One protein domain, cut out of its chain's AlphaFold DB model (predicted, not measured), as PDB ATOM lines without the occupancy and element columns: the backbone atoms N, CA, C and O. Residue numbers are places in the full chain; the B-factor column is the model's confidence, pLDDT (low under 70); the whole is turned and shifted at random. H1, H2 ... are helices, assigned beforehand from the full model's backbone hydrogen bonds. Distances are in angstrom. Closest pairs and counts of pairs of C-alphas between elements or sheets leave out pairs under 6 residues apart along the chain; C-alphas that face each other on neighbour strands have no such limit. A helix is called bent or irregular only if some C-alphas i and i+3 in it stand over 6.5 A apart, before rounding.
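Overview. This is residues 108 to 176 of the 178 residues of the protein "Hypothetical protein" of Skeletonema marinoi (UniProt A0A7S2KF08). Two helices, H3 and H4, lie side by side as a hairpin, and H1 crosses both near the end where their link joins them, its first part on H3 and its last part on H4. The short H2 packs on H4, and the longest axis runs along the hairpin from its link at Tyr 152 to the end of H4 at Trp 176. The printed part has 69 residues, with four named helices in the order H1, H2, H3, H4 and no named strand, and its class is all helix. It is compact, with a radius of gyration of the C-alphas of 11.7 A, yet elongated in outline, spanning 40 by 22 by 16 A.

Arrangement. Begin with H4, residues 158 to 176, which has a kink of 29 degrees near residue 168. H3, residues 134 to 147, forms a helical hairpin with it, at a shallow tilt of 11 degrees, opposite ways. They touch with residues 141 to 145 of H3 and 158 to 162 of H4 alone; the closest C-alphas, those of Val 144 and Pro 158, are 6.4 A apart. Look next at H1, residues 108 to 121. With residues 109 to 113 alone it touches H3, about perpendicular at 79 degrees, and the closest C-alphas, those of Gly 109 and Ala 143, are 4.7 A apart. With residues 116 to 120 alone it touches residues 160 to 161 of H4, also about perpendicular at 79 degrees; the closest C-alphas, those of Asn 120 and Ile 161, are 6.5 A apart. H2, residues 125 to 128, touches H4 at residues 161 to 168 alone, and the closest C-alphas, those of Val 126 and Glu 164, are 5.9 A apart. H1 and H2 are close but not clearly touching, with the C-alphas of Arg 119 and Asn 125 closest at 5.4 A, while H2 and H3 are apart. The helix packing is mostly crossed, but only just: 1 of 3 pairs is at a shallow tilt. Every O i to N i+4 pair is within hydrogen-bond range in H1, against 8 of 10 in H3 and 10 of 15 in H4; H2 is too short for such a pair.

Along the chain. Find C-alpha 158 at (107.302, 138.647, 129.541); from there H4 runs 27.5 A to C-alpha 176 at (102.473, 119.182, 148.416). H3 is 20.8 A long from Val 134 to Tyr 147 and is irregular, but only just: C-alphas 135 and 138 are 7.0 A apart. H1 begins with C-alpha 108 at (93.835, 144.575, 139.190) and runs 20.6 A to Glu 121. H2, from Asn 125 to His 128, measures 5.4 A.

Size, cuts and confidence. The two C-alphas farthest apart, those of Tyr 152 and Trp 176, are 40.4 A from each other. The printed part has no cut. The links from H1 to H2 and from H2 to H3 are tight, and the one from H3 to H4, 10 residues, is short. Mean pLDDT of the printed part is 77.2; look for values under 70 at residues 149 to 155 and 170 to 176.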
ATOM      1  N   ARG A 108      93.136 145.592 138.374       74.38
ATOM      2  CA  ARG A 108      93.835 144.575 139.190       74.38
ATOM      3  C   ARG A 108      94.976 143.883 138.440       74.38
ATOM      4  O   ARG A 108      96.087 143.805 138.954       74.38
ATOM      5  N   GLY A 109      94.705 143.394 137.229       78.62
ATOM      6  CA  GLY A 109      95.714 142.716 136.412       78.62
ATOM      7  C   GLY A 109      96.845 143.659 136.000       78.62
ATOM      8  O   GLY A 109      98.012 143.302 136.122       78.62
ATOM      9  N   TRP A 110      96.515 144.894 135.613       78.44
ATOM     10  CA  TRP A 110      97.524 145.897 135.278       78.44
ATOM     11  C   TRP A 110      98.423 146.246 136.470       78.44
ATOM     12  O   TRP A 110      99.638 146.238 136.324       78.44
ATOM     13  N   LYS A 111      97.858 146.479 137.664       80.75
ATOM     14  CA  LYS A 111      98.635 146.754 138.889       80.75
ATOM     15  C   LYS A 111      99.588 145.606 139.232       80.75
ATOM     16  O   LYS A 111     100.750 145.842 139.544       80.75
ATOM     17  N   ILE A 112      99.112 144.362 139.126       83.31
ATOM     18  CA  ILE A 112      99.946 143.165 139.314       83.31
ATOM     19  C   ILE A 112     101.096 143.154 138.301       83.31
ATOM     20  O   ILE A 112     102.252 142.984 138.690       83.31
ATOM     21  N   TYR A 113     100.796 143.371 137.019       85.00
ATOM     22  CA  TYR A 113     101.807 143.415 135.967       85.00
ATOM     23  C   TYR A 113     102.815 144.557 136.167       85.00
ATOM     24  O   TYR A 113     104.014 144.328 136.049       85.00
ATOM     25  N   SER A 114     102.354 145.757 136.521       81.25
ATOM     26  CA  SER A 114     103.193 146.937 136.750       81.25
ATOM     27  C   SER A 114     104.253 146.663 137.818       81.25
ATOM     28  O   SER A 114     105.443 146.821 137.547       81.25
ATOM     29  N   ILE A 115     103.856 146.118 138.973       86.12
ATOM     30  CA  ILE A 115     104.795 145.734 140.036       86.12
ATOM     31  C   ILE A 115     105.796 144.689 139.553       86.12
ATOM     32  O   ILE A 115     106.987 144.792 139.851       86.12
ATOM     33  N   LEU A 116     105.324 143.663 138.841       88.19
ATOM     34  CA  LEU A 116     106.181 142.594 138.329       88.19
ATOM     35  C   LEU A 116     107.205 143.121 137.325       88.19
ATOM     36  O   LEU A 116     108.363 142.713 137.381       88.19
ATOM     37  N   SER A 117     106.790 144.035 136.449       86.06
ATOM     38  CA  SER A 117     107.647 144.692 135.467       86.06
ATOM     39  C   SER A 117     108.727 145.527 136.159       86.06
ATOM     40  O   SER A 117     109.914 145.255 135.987       86.06
ATOM     41  N   THR A 118     108.341 146.446 137.053       84.38
ATOM     42  CA  THR A 118     109.280 147.297 137.811       84.38
ATOM     43  C   THR A 118     110.260 146.474 138.653       84.38
ATOM     44  O   THR A 118     111.452 146.769 138.744       84.38
ATOM     45  N   ARG A 119     109.794 145.386 139.272       87.25
ATOM     46  CA  ARG A 119     110.665 144.487 140.042       87.25
ATOM     47  C   ARG A 119     111.557 143.621 139.160       87.25
ATOM     48  O   ARG A 119     112.628 143.234 139.626       87.25
ATOM     49  N   ASN A 120     111.162 143.317 137.925       87.81
ATOM     50  CA  ASN A 120     112.002 142.567 136.990       87.81
ATOM     51  C   ASN A 120     113.199 143.402 136.520       87.81
ATOM     52  O   ASN A 120     114.300 142.864 136.449       87.81
ATOM     53  N   GLU A 121     113.034 144.719 136.334       82.56
ATOM     54  CA  GLU A 121     114.152 145.642 136.048       82.56
ATOM     55  C   GLU A 121     115.257 145.571 137.116       82.56
ATOM     56  O   GLU A 121     116.438 145.758 136.828       82.56
ATOM     57  N   THR A 122     114.879 145.245 138.355       85.56
ATOM     58  CA  THR A 122     115.791 145.066 139.495       85.56
ATOM     59  C   THR A 122     116.032 143.595 139.864       85.56
ATOM     60  O   THR A 122     116.636 143.322 140.903       85.56
ATOM     61  N   MET A 123     115.563 142.639 139.044       83.44
ATOM     62  CA  MET A 123     115.654 141.181 139.256       83.44
ATOM     63  C   MET A 123     115.185 140.730 140.650       83.44
ATOM     64  O   MET A 123     115.765 139.844 141.287       83.44
ATOM     65  N   SER A 124     114.147 141.383 141.175       86.88
ATOM     66  CA  SER A 124     113.756 141.271 142.576       86.88
ATOM     67  C   SER A 124     112.434 140.541 142.822       86.88
ATOM     68  O   SER A 124     112.112 140.258 143.974       86.88
ATOM     69  N   ASN A 125     111.685 140.131 141.793       87.25
ATOM     70  CA  ASN A 125     110.406 139.420 141.972       87.25
ATOM     71  C   ASN A 125     110.524 138.168 142.852       87.25
ATOM     72  O   ASN A 125     109.719 137.936 143.753       87.25
ATOM     73  N   VAL A 126     111.592 137.402 142.642       83.50
ATOM     74  CA  VAL A 126     111.876 136.116 143.291       83.50
ATOM     75  C   VAL A 126     111.852 136.186 144.830       83.50
ATOM     76  O   VAL A 126     111.477 135.202 145.475       83.50
ATOM     77  N   ARG A 127     112.226 137.320 145.446       85.00
ATOM     78  CA  ARG A 127     112.167 137.506 146.916       85.00
ATOM     79  C   ARG A 127     110.764 137.851 147.434       85.00
ATOM     80  O   ARG A 127     110.502 137.646 148.612       85.00
ATOM     81  N   HIS A 128     109.864 138.321 146.572       82.69
ATOM     82  CA  HIS A 128     108.500 138.726 146.931       82.69
ATOM     83  C   HIS A 128     107.453 137.617 146.721       82.69
ATOM     84  O   HIS A 128     106.294 137.798 147.086       82.69
ATOM     85  N   PHE A 129     107.849 136.453 146.191       80.69
ATOM     86  CA  PHE A 129     106.956 135.310 145.950       80.69
ATOM     87  C   PHE A 129     106.734 134.380 147.157       80.69
ATOM     88  O   PHE A 129     105.949 133.445 147.064       80.69
ATOM     89  N   GLY A 130     107.394 134.617 148.297       70.88
ATOM     90  CA  GLY A 130     107.374 133.690 149.440       70.88
ATOM     91  C   GLY A 130     106.019 133.506 150.138       70.88
ATOM     92  O   GLY A 130     105.791 132.445 150.705       70.88
ATOM     93  N   ASN A 131     105.125 134.499 150.075       72.19
ATOM     94  CA  ASN A 131     103.857 134.517 150.825       72.19
ATOM     95  C   ASN A 131     102.621 134.680 149.925       72.19
ATOM     96  O   ASN A 131     101.592 135.174 150.379       72.19
ATOM     97  N   ILE A 132     102.712 134.350 148.638       74.38
ATOM     98  CA  ILE A 132     101.603 134.589 147.706       74.38
ATOM     99  C   ILE A 132     100.599 133.443 147.772       74.38
ATOM    100  O   ILE A 132     100.984 132.274 147.769       74.38
ATOM    101  N   ASP A 133      99.308 133.781 147.801       76.31
ATOM    102  CA  ASP A 133      98.245 132.781 147.715       76.31
ATOM    103  C   ASP A 133      98.332 132.034 146.370       76.31
ATOM    104  O   ASP A 133      98.307 132.639 145.298       76.31
ATOM    105  N   VAL A 134      98.400 130.701 146.412       75.81
ATOM    106  CA  VAL A 134      98.402 129.831 145.220       75.81
ATOM    107  C   VAL A 134      97.188 130.077 144.332       75.81
ATOM    108  O   VAL A 134      97.288 129.967 143.112       75.81
ATOM    109  N   LYS A 135      96.061 130.502 144.908       81.56
ATOM    110  CA  LYS A 135      94.859 130.872 144.151       81.56
ATOM    111  C   LYS A 135      95.045 132.128 143.301       81.56
ATOM    112  O   LYS A 135      94.294 132.324 142.350       81.56
ATOM    113  N   LEU A 136      96.024 132.975 143.623       80.62
ATOM    114  CA  LEU A 136      96.325 134.191 142.871       80.62
ATOM    115  C   LEU A 136      97.191 133.908 141.632       80.62
ATOM    116  O   LEU A 136      97.211 134.721 140.710       80.62
ATOM    117  N   LEU A 137      97.863 132.752 141.577       82.56
ATOM    118  CA  LEU A 137      98.808 132.403 140.514       82.56
ATOM    119  C   LEU A 137      98.208 132.470 139.094       82.56
ATOM    120  O   LEU A 137      98.847 133.084 138.238       82.56
ATOM    121  N   PRO A 138      97.001 131.933 138.811       84.75
ATOM    122  CA  PRO A 138      96.411 132.045 137.477       84.75
ATOM    123  C   PRO A 138      96.196 133.502 137.051       84.75
ATOM    124  O   PRO A 138      96.500 133.858 135.919       84.75
ATOM    125  N   ASN A 139      95.755 134.361 137.977       83.69
ATOM    126  CA  ASN A 139      95.517 135.782 137.704       83.69
ATOM    127  C   ASN A 139      96.824 136.547 137.468       83.69
ATOM    128  O   ASN A 139      96.857 137.492 136.685       83.69
ATOM    129  N   VAL A 140      97.898 136.155 138.160       86.31
ATOM    130  CA  VAL A 140      99.235 136.732 137.971       86.31
ATOM    131  C   VAL A 140      99.778 136.389 136.585       86.31
ATOM    132  O   VAL A 140     100.263 137.278 135.891       86.31
ATOM    133  N   LEU A 141      99.666 135.127 136.168       87.12
ATOM    134  CA  LEU A 141     100.102 134.688 134.841       87.12
ATOM    135  C   LEU A 141      99.266 135.339 133.728       87.12
ATOM    136  O   LEU A 141      99.840 135.881 132.787       87.12
ATOM    137  N   ASP A 142      97.937 135.365 133.877       85.38
ATOM    138  CA  ASP A 142      97.028 136.032 132.932       85.38
ATOM    139  C   ASP A 142      97.369 137.523 132.778       85.38
ATOM    140  O   ASP A 142      97.465 138.034 131.662       85.38
ATOM    141  N   ALA A 143      97.655 138.215 133.887       84.38
ATOM    142  CA  ALA A 143      98.089 139.607 133.861       84.38
ATOM    143  C   ALA A 143      99.387 139.801 133.059       84.38
ATOM    144  O   ALA A 143      99.452 140.684 132.202       84.38
ATOM    145  N   VAL A 144     100.413 138.977 133.293       86.88
ATOM    146  CA  VAL A 144     101.677 139.070 132.543       86.88
ATOM    147  C   VAL A 144     101.437 138.859 131.050       86.88
ATOM    148  O   VAL A 144     101.875 139.676 130.243       86.88
ATOM    149  N   GLN A 145     100.679 137.830 130.673       83.62
ATOM    150  CA  GLN A 145     100.398 137.517 129.269       83.62
ATOM    151  C   GLN A 145      99.604 138.625 128.566       83.62
ATOM    152  O   GLN A 145      99.905 138.998 127.428       83.62
ATOM    153  N   LYS A 146      98.612 139.188 129.261       81.38
ATOM    154  CA  LYS A 146      97.712 140.212 128.727       81.38
ATOM    155  C   LYS A 146      98.371 141.578 128.540       81.38
ATOM    156  O   LYS A 146      98.031 142.288 127.592       81.38
ATOM    157  N   TYR A 147      99.265 141.973 129.447       79.56
ATOM    158  CA  TYR A 147      99.799 143.340 129.483       79.56
ATOM    159  C   TYR A 147     101.224 143.478 128.976       79.56
ATOM    160  O   TYR A 147     101.580 144.550 128.494       79.56
ATOM    161  N   ALA A 148     102.019 142.410 128.991       75.75
ATOM    162  CA  ALA A 148     103.377 142.468 128.463       75.75
ATOM    163  C   ALA A 148     103.442 142.619 126.935       75.75
ATOM    164  O   ALA A 148     104.475 143.004 126.398       75.75
ATOM    165  N   THR A 149     102.345 142.334 126.229       66.81
ATOM    166  CA  THR A 149     102.238 142.433 124.764       66.81
ATOM    167  C   THR A 149     101.652 143.763 124.278       66.81
ATOM    168  O   THR A 149     101.708 144.045 123.085       66.81
ATOM    169  N   ASN A 150     101.099 144.585 125.181       62.56
ATOM    170  CA  ASN A 150     100.209 145.706 124.840       62.56
ATOM    171  C   ASN A 150     100.827 147.107 125.003       62.56
ATOM    172  O   ASN A 150     100.127 148.100 124.818       62.56
ATOM    173  N   VAL A 151     102.109 147.227 125.359       56.81
ATOM    174  CA  VAL A 151     102.709 148.530 125.690       56.81
ATOM    175  C   VAL A 151     103.834 148.869 124.721       56.81
ATOM    176  O   VAL A 151     104.796 148.120 124.580       56.81
ATOM    177  N   TYR A 152     103.726 150.051 124.112       48.97
ATOM    178  CA  TYR A 152     104.689 150.733 123.234       48.97
ATOM    179  C   TYR A 152     106.085 151.001 123.861       48.97
ATOM    180  O   TYR A 152     106.851 151.792 123.319       48.97
ATOM    181  N   ASP A 153     106.433 150.358 124.981       48.91
ATOM    182  CA  ASP A 153     107.636 150.642 125.778       48.91
ATOM    183  C   ASP A 153     108.096 149.442 126.640       48.91
ATOM    184  O   ASP A 153     108.396 149.571 127.827       48.91
ATOM    185  N   SER A 154     108.099 148.212 126.115       54.91
ATOM    186  CA  SER A 154     108.541 147.068 126.928       54.91
ATOM    187  C   SER A 154     110.071 146.913 126.908       54.91
ATOM    188  O   SER A 154     110.634 146.218 126.060       54.91
ATOM    189  N   LYS A 155     110.753 147.497 127.900       63.84
ATOM    190  CA  LYS A 155     112.129 147.108 128.282       63.84
ATOM    191  C   LYS A 155     112.198 145.704 128.908       63.84
ATOM    192  O   LYS A 155     113.283 145.139 129.020       63.84
ATOM    193  N   VAL A 156     111.056 145.141 129.310       71.75
ATOM    194  CA  VAL A 156     110.951 143.890 130.071       71.75
ATOM    195  C   VAL A 156     110.342 142.778 129.214       71.75
ATOM    196  O   VAL A 156     109.266 142.937 128.647       71.75
ATOM    197  N   ASN A 157     111.030 141.636 129.132       81.19
ATOM    198  CA  ASN A 157     110.551 140.463 128.400       81.19
ATOM    199  C   ASN A 157     109.539 139.671 129.259       81.19
ATOM    200  O   ASN A 157     109.932 139.200 130.330       81.19
ATOM    201  N   PRO A 158     108.289 139.446 128.807       81.31
ATOM    202  CA  PRO A 158     107.302 138.647 129.541       81.31
ATOM    203  C   PRO A 158     107.815 137.278 130.002       81.31
ATOM    204  O   PRO A 158     107.559 136.880 131.137       81.31
ATOM    205  N   LEU A 159     108.609 136.593 129.172       84.06
ATOM    206  CA  LEU A 159     109.176 135.281 129.502       84.06
ATOM    207  C   LEU A 159     110.146 135.347 130.695       84.06
ATOM    208  O   LEU A 159     110.285 134.370 131.427       84.06
ATOM    209  N   SER A 160     110.801 136.494 130.914       87.50
ATOM    210  CA  SER A 160     111.657 136.731 132.088       87.50
ATOM    211  C   SER A 160     110.830 136.708 133.373       87.50
ATOM    212  O   SER A 160     111.176 136.013 134.329       87.50
ATOM    213  N   ILE A 161     109.692 137.407 133.374       87.56
ATOM    214  CA  ILE A 161     108.773 137.450 134.517       87.56
ATOM    215  C   ILE A 161     108.153 136.064 134.750       87.56
ATOM    216  O   ILE A 161     108.141 135.580 135.883       87.56
ATOM    217  N   GLU A 162     107.680 135.393 133.693       87.19
ATOM    218  CA  GLU A 162     107.114 134.039 133.789       87.19
ATOM    219  C   GLU A 162     108.121 133.037 134.367       87.19
ATOM    220  O   GLU A 162     107.780 132.255 135.259       87.19
ATOM    221  N   TYR A 163     109.381 133.096 133.929       86.81
ATOM    222  CA  TYR A 163     110.447 132.257 134.469       86.81
ATOM    223  C   TYR A 163     110.669 132.495 135.969       86.81
ATOM    224  O   TYR A 163     110.775 131.534 136.736       86.81
ATOM    225  N   GLU A 164     110.720 133.755 136.416       87.38
ATOM    226  CA  GLU A 164     110.866 134.088 137.838       87.38
ATOM    227  C   GLU A 164     109.708 133.534 138.678       87.38
ATOM    228  O   GLU A 164     109.952 132.994 139.766       87.38
ATOM    229  N   ILE A 165     108.472 133.635 138.168       85.75
ATOM    230  CA  ILE A 165     107.265 133.083 138.802       85.75
ATOM    231  C   ILE A 165     107.404 131.563 138.934       85.75
ATOM    232  O   ILE A 165     107.359 131.027 140.045       85.75
ATOM    233  N   MET A 166     107.641 130.864 137.819       83.50
ATOM    234  CA  MET A 166     107.708 129.400 137.788       83.50
ATOM    235  C   MET A 166     108.852 128.848 138.646       83.50
ATOM    236  O   MET A 166     108.655 127.892 139.396       83.50
ATOM    237  N   ARG A 167     110.031 129.484 138.627       81.88
ATOM    238  CA  ARG A 167     111.218 129.048 139.388       81.88
ATOM    239  C   ARG A 167     110.986 129.002 140.898       81.88
ATOM    240  O   ARG A 167     111.586 128.179 141.596       81.88
ATOM    241  N   LYS A 168     110.189 129.926 141.440       76.81
ATOM    242  CA  LYS A 168     109.860 129.940 142.873       76.81
ATOM    243  C   LYS A 168     108.670 129.056 143.199       76.81
ATOM    244  O   LYS A 168     108.673 128.449 144.268       76.81
ATOM    245  N   TRP A 169     107.710 128.945 142.288       72.19
ATOM    246  CA  TRP A 169     106.505 128.162 142.524       72.19
ATOM    247  C   TRP A 169     106.706 126.654 142.410       72.19
ATOM    248  O   TRP A 169     106.067 125.905 143.142       72.19
ATOM    249  N   ASP A 170     107.640 126.207 141.571       66.75
ATOM    250  CA  ASP A 170     108.044 124.799 141.494       66.75
ATOM    251  C   ASP A 170     108.475 124.273 142.878       66.75
ATOM    252  O   ASP A 170     108.017 123.230 143.339       66.75
ATOM    253  N   LYS A 171     109.214 125.097 143.639       61.75
ATOM    254  CA  LYS A 171     109.605 124.794 145.028       61.75
ATOM    255  C   LYS A 171     108.428 124.755 146.013       61.75
ATOM    256  O   LYS A 171     108.501 124.039 147.009       61.75
ATOM    257  N   ALA A 172     107.368 125.525 145.769       55.88
ATOM    258  CA  ALA A 172     106.169 125.540 146.611       55.88
ATOM    259  C   ALA A 172     105.258 124.331 146.327       55.88
ATOM    260  O   ALA A 172     104.708 123.741 147.256       55.88
ATOM    261  N   MET A 173     105.151 123.917 145.059       56.56
ATOM    262  CA  MET A 173     104.388 122.734 144.637       56.56
ATOM    263  C   MET A 173     105.058 121.419 145.057       56.56
ATOM    264  O   MET A 173     104.366 120.447 145.353       56.56
ATOM    265  N   THR A 174     106.390 121.375 145.173       56.22
ATOM    266  CA  THR A 174     107.092 120.189 145.695       56.22
ATOM    267  C   THR A 174     106.796 119.884 147.168       56.22
ATOM    268  O   THR A 174     106.903 118.727 147.558       56.22
ATOM    269  N   CYS A 175     106.356 120.861 147.974       51.38
ATOM    270  CA  CYS A 175     105.945 120.634 149.369       51.38
ATOM    271  C   CYS A 175     104.556 119.980 149.518       51.38
ATOM    272  O   CYS A 175     104.164 119.652 150.633       51.38
ATOM    273  N   TRP A 176     103.807 119.802 148.423       46.88
ATOM    274  CA  TRP A 176     102.473 119.182 148.416       46.88
ATOM    275  C   TRP A 176     102.488 117.703 148.003       46.88
ATOM    276  O   TRP A 176     101.439 117.067 147.952       46.88
TER     277      TRP A 176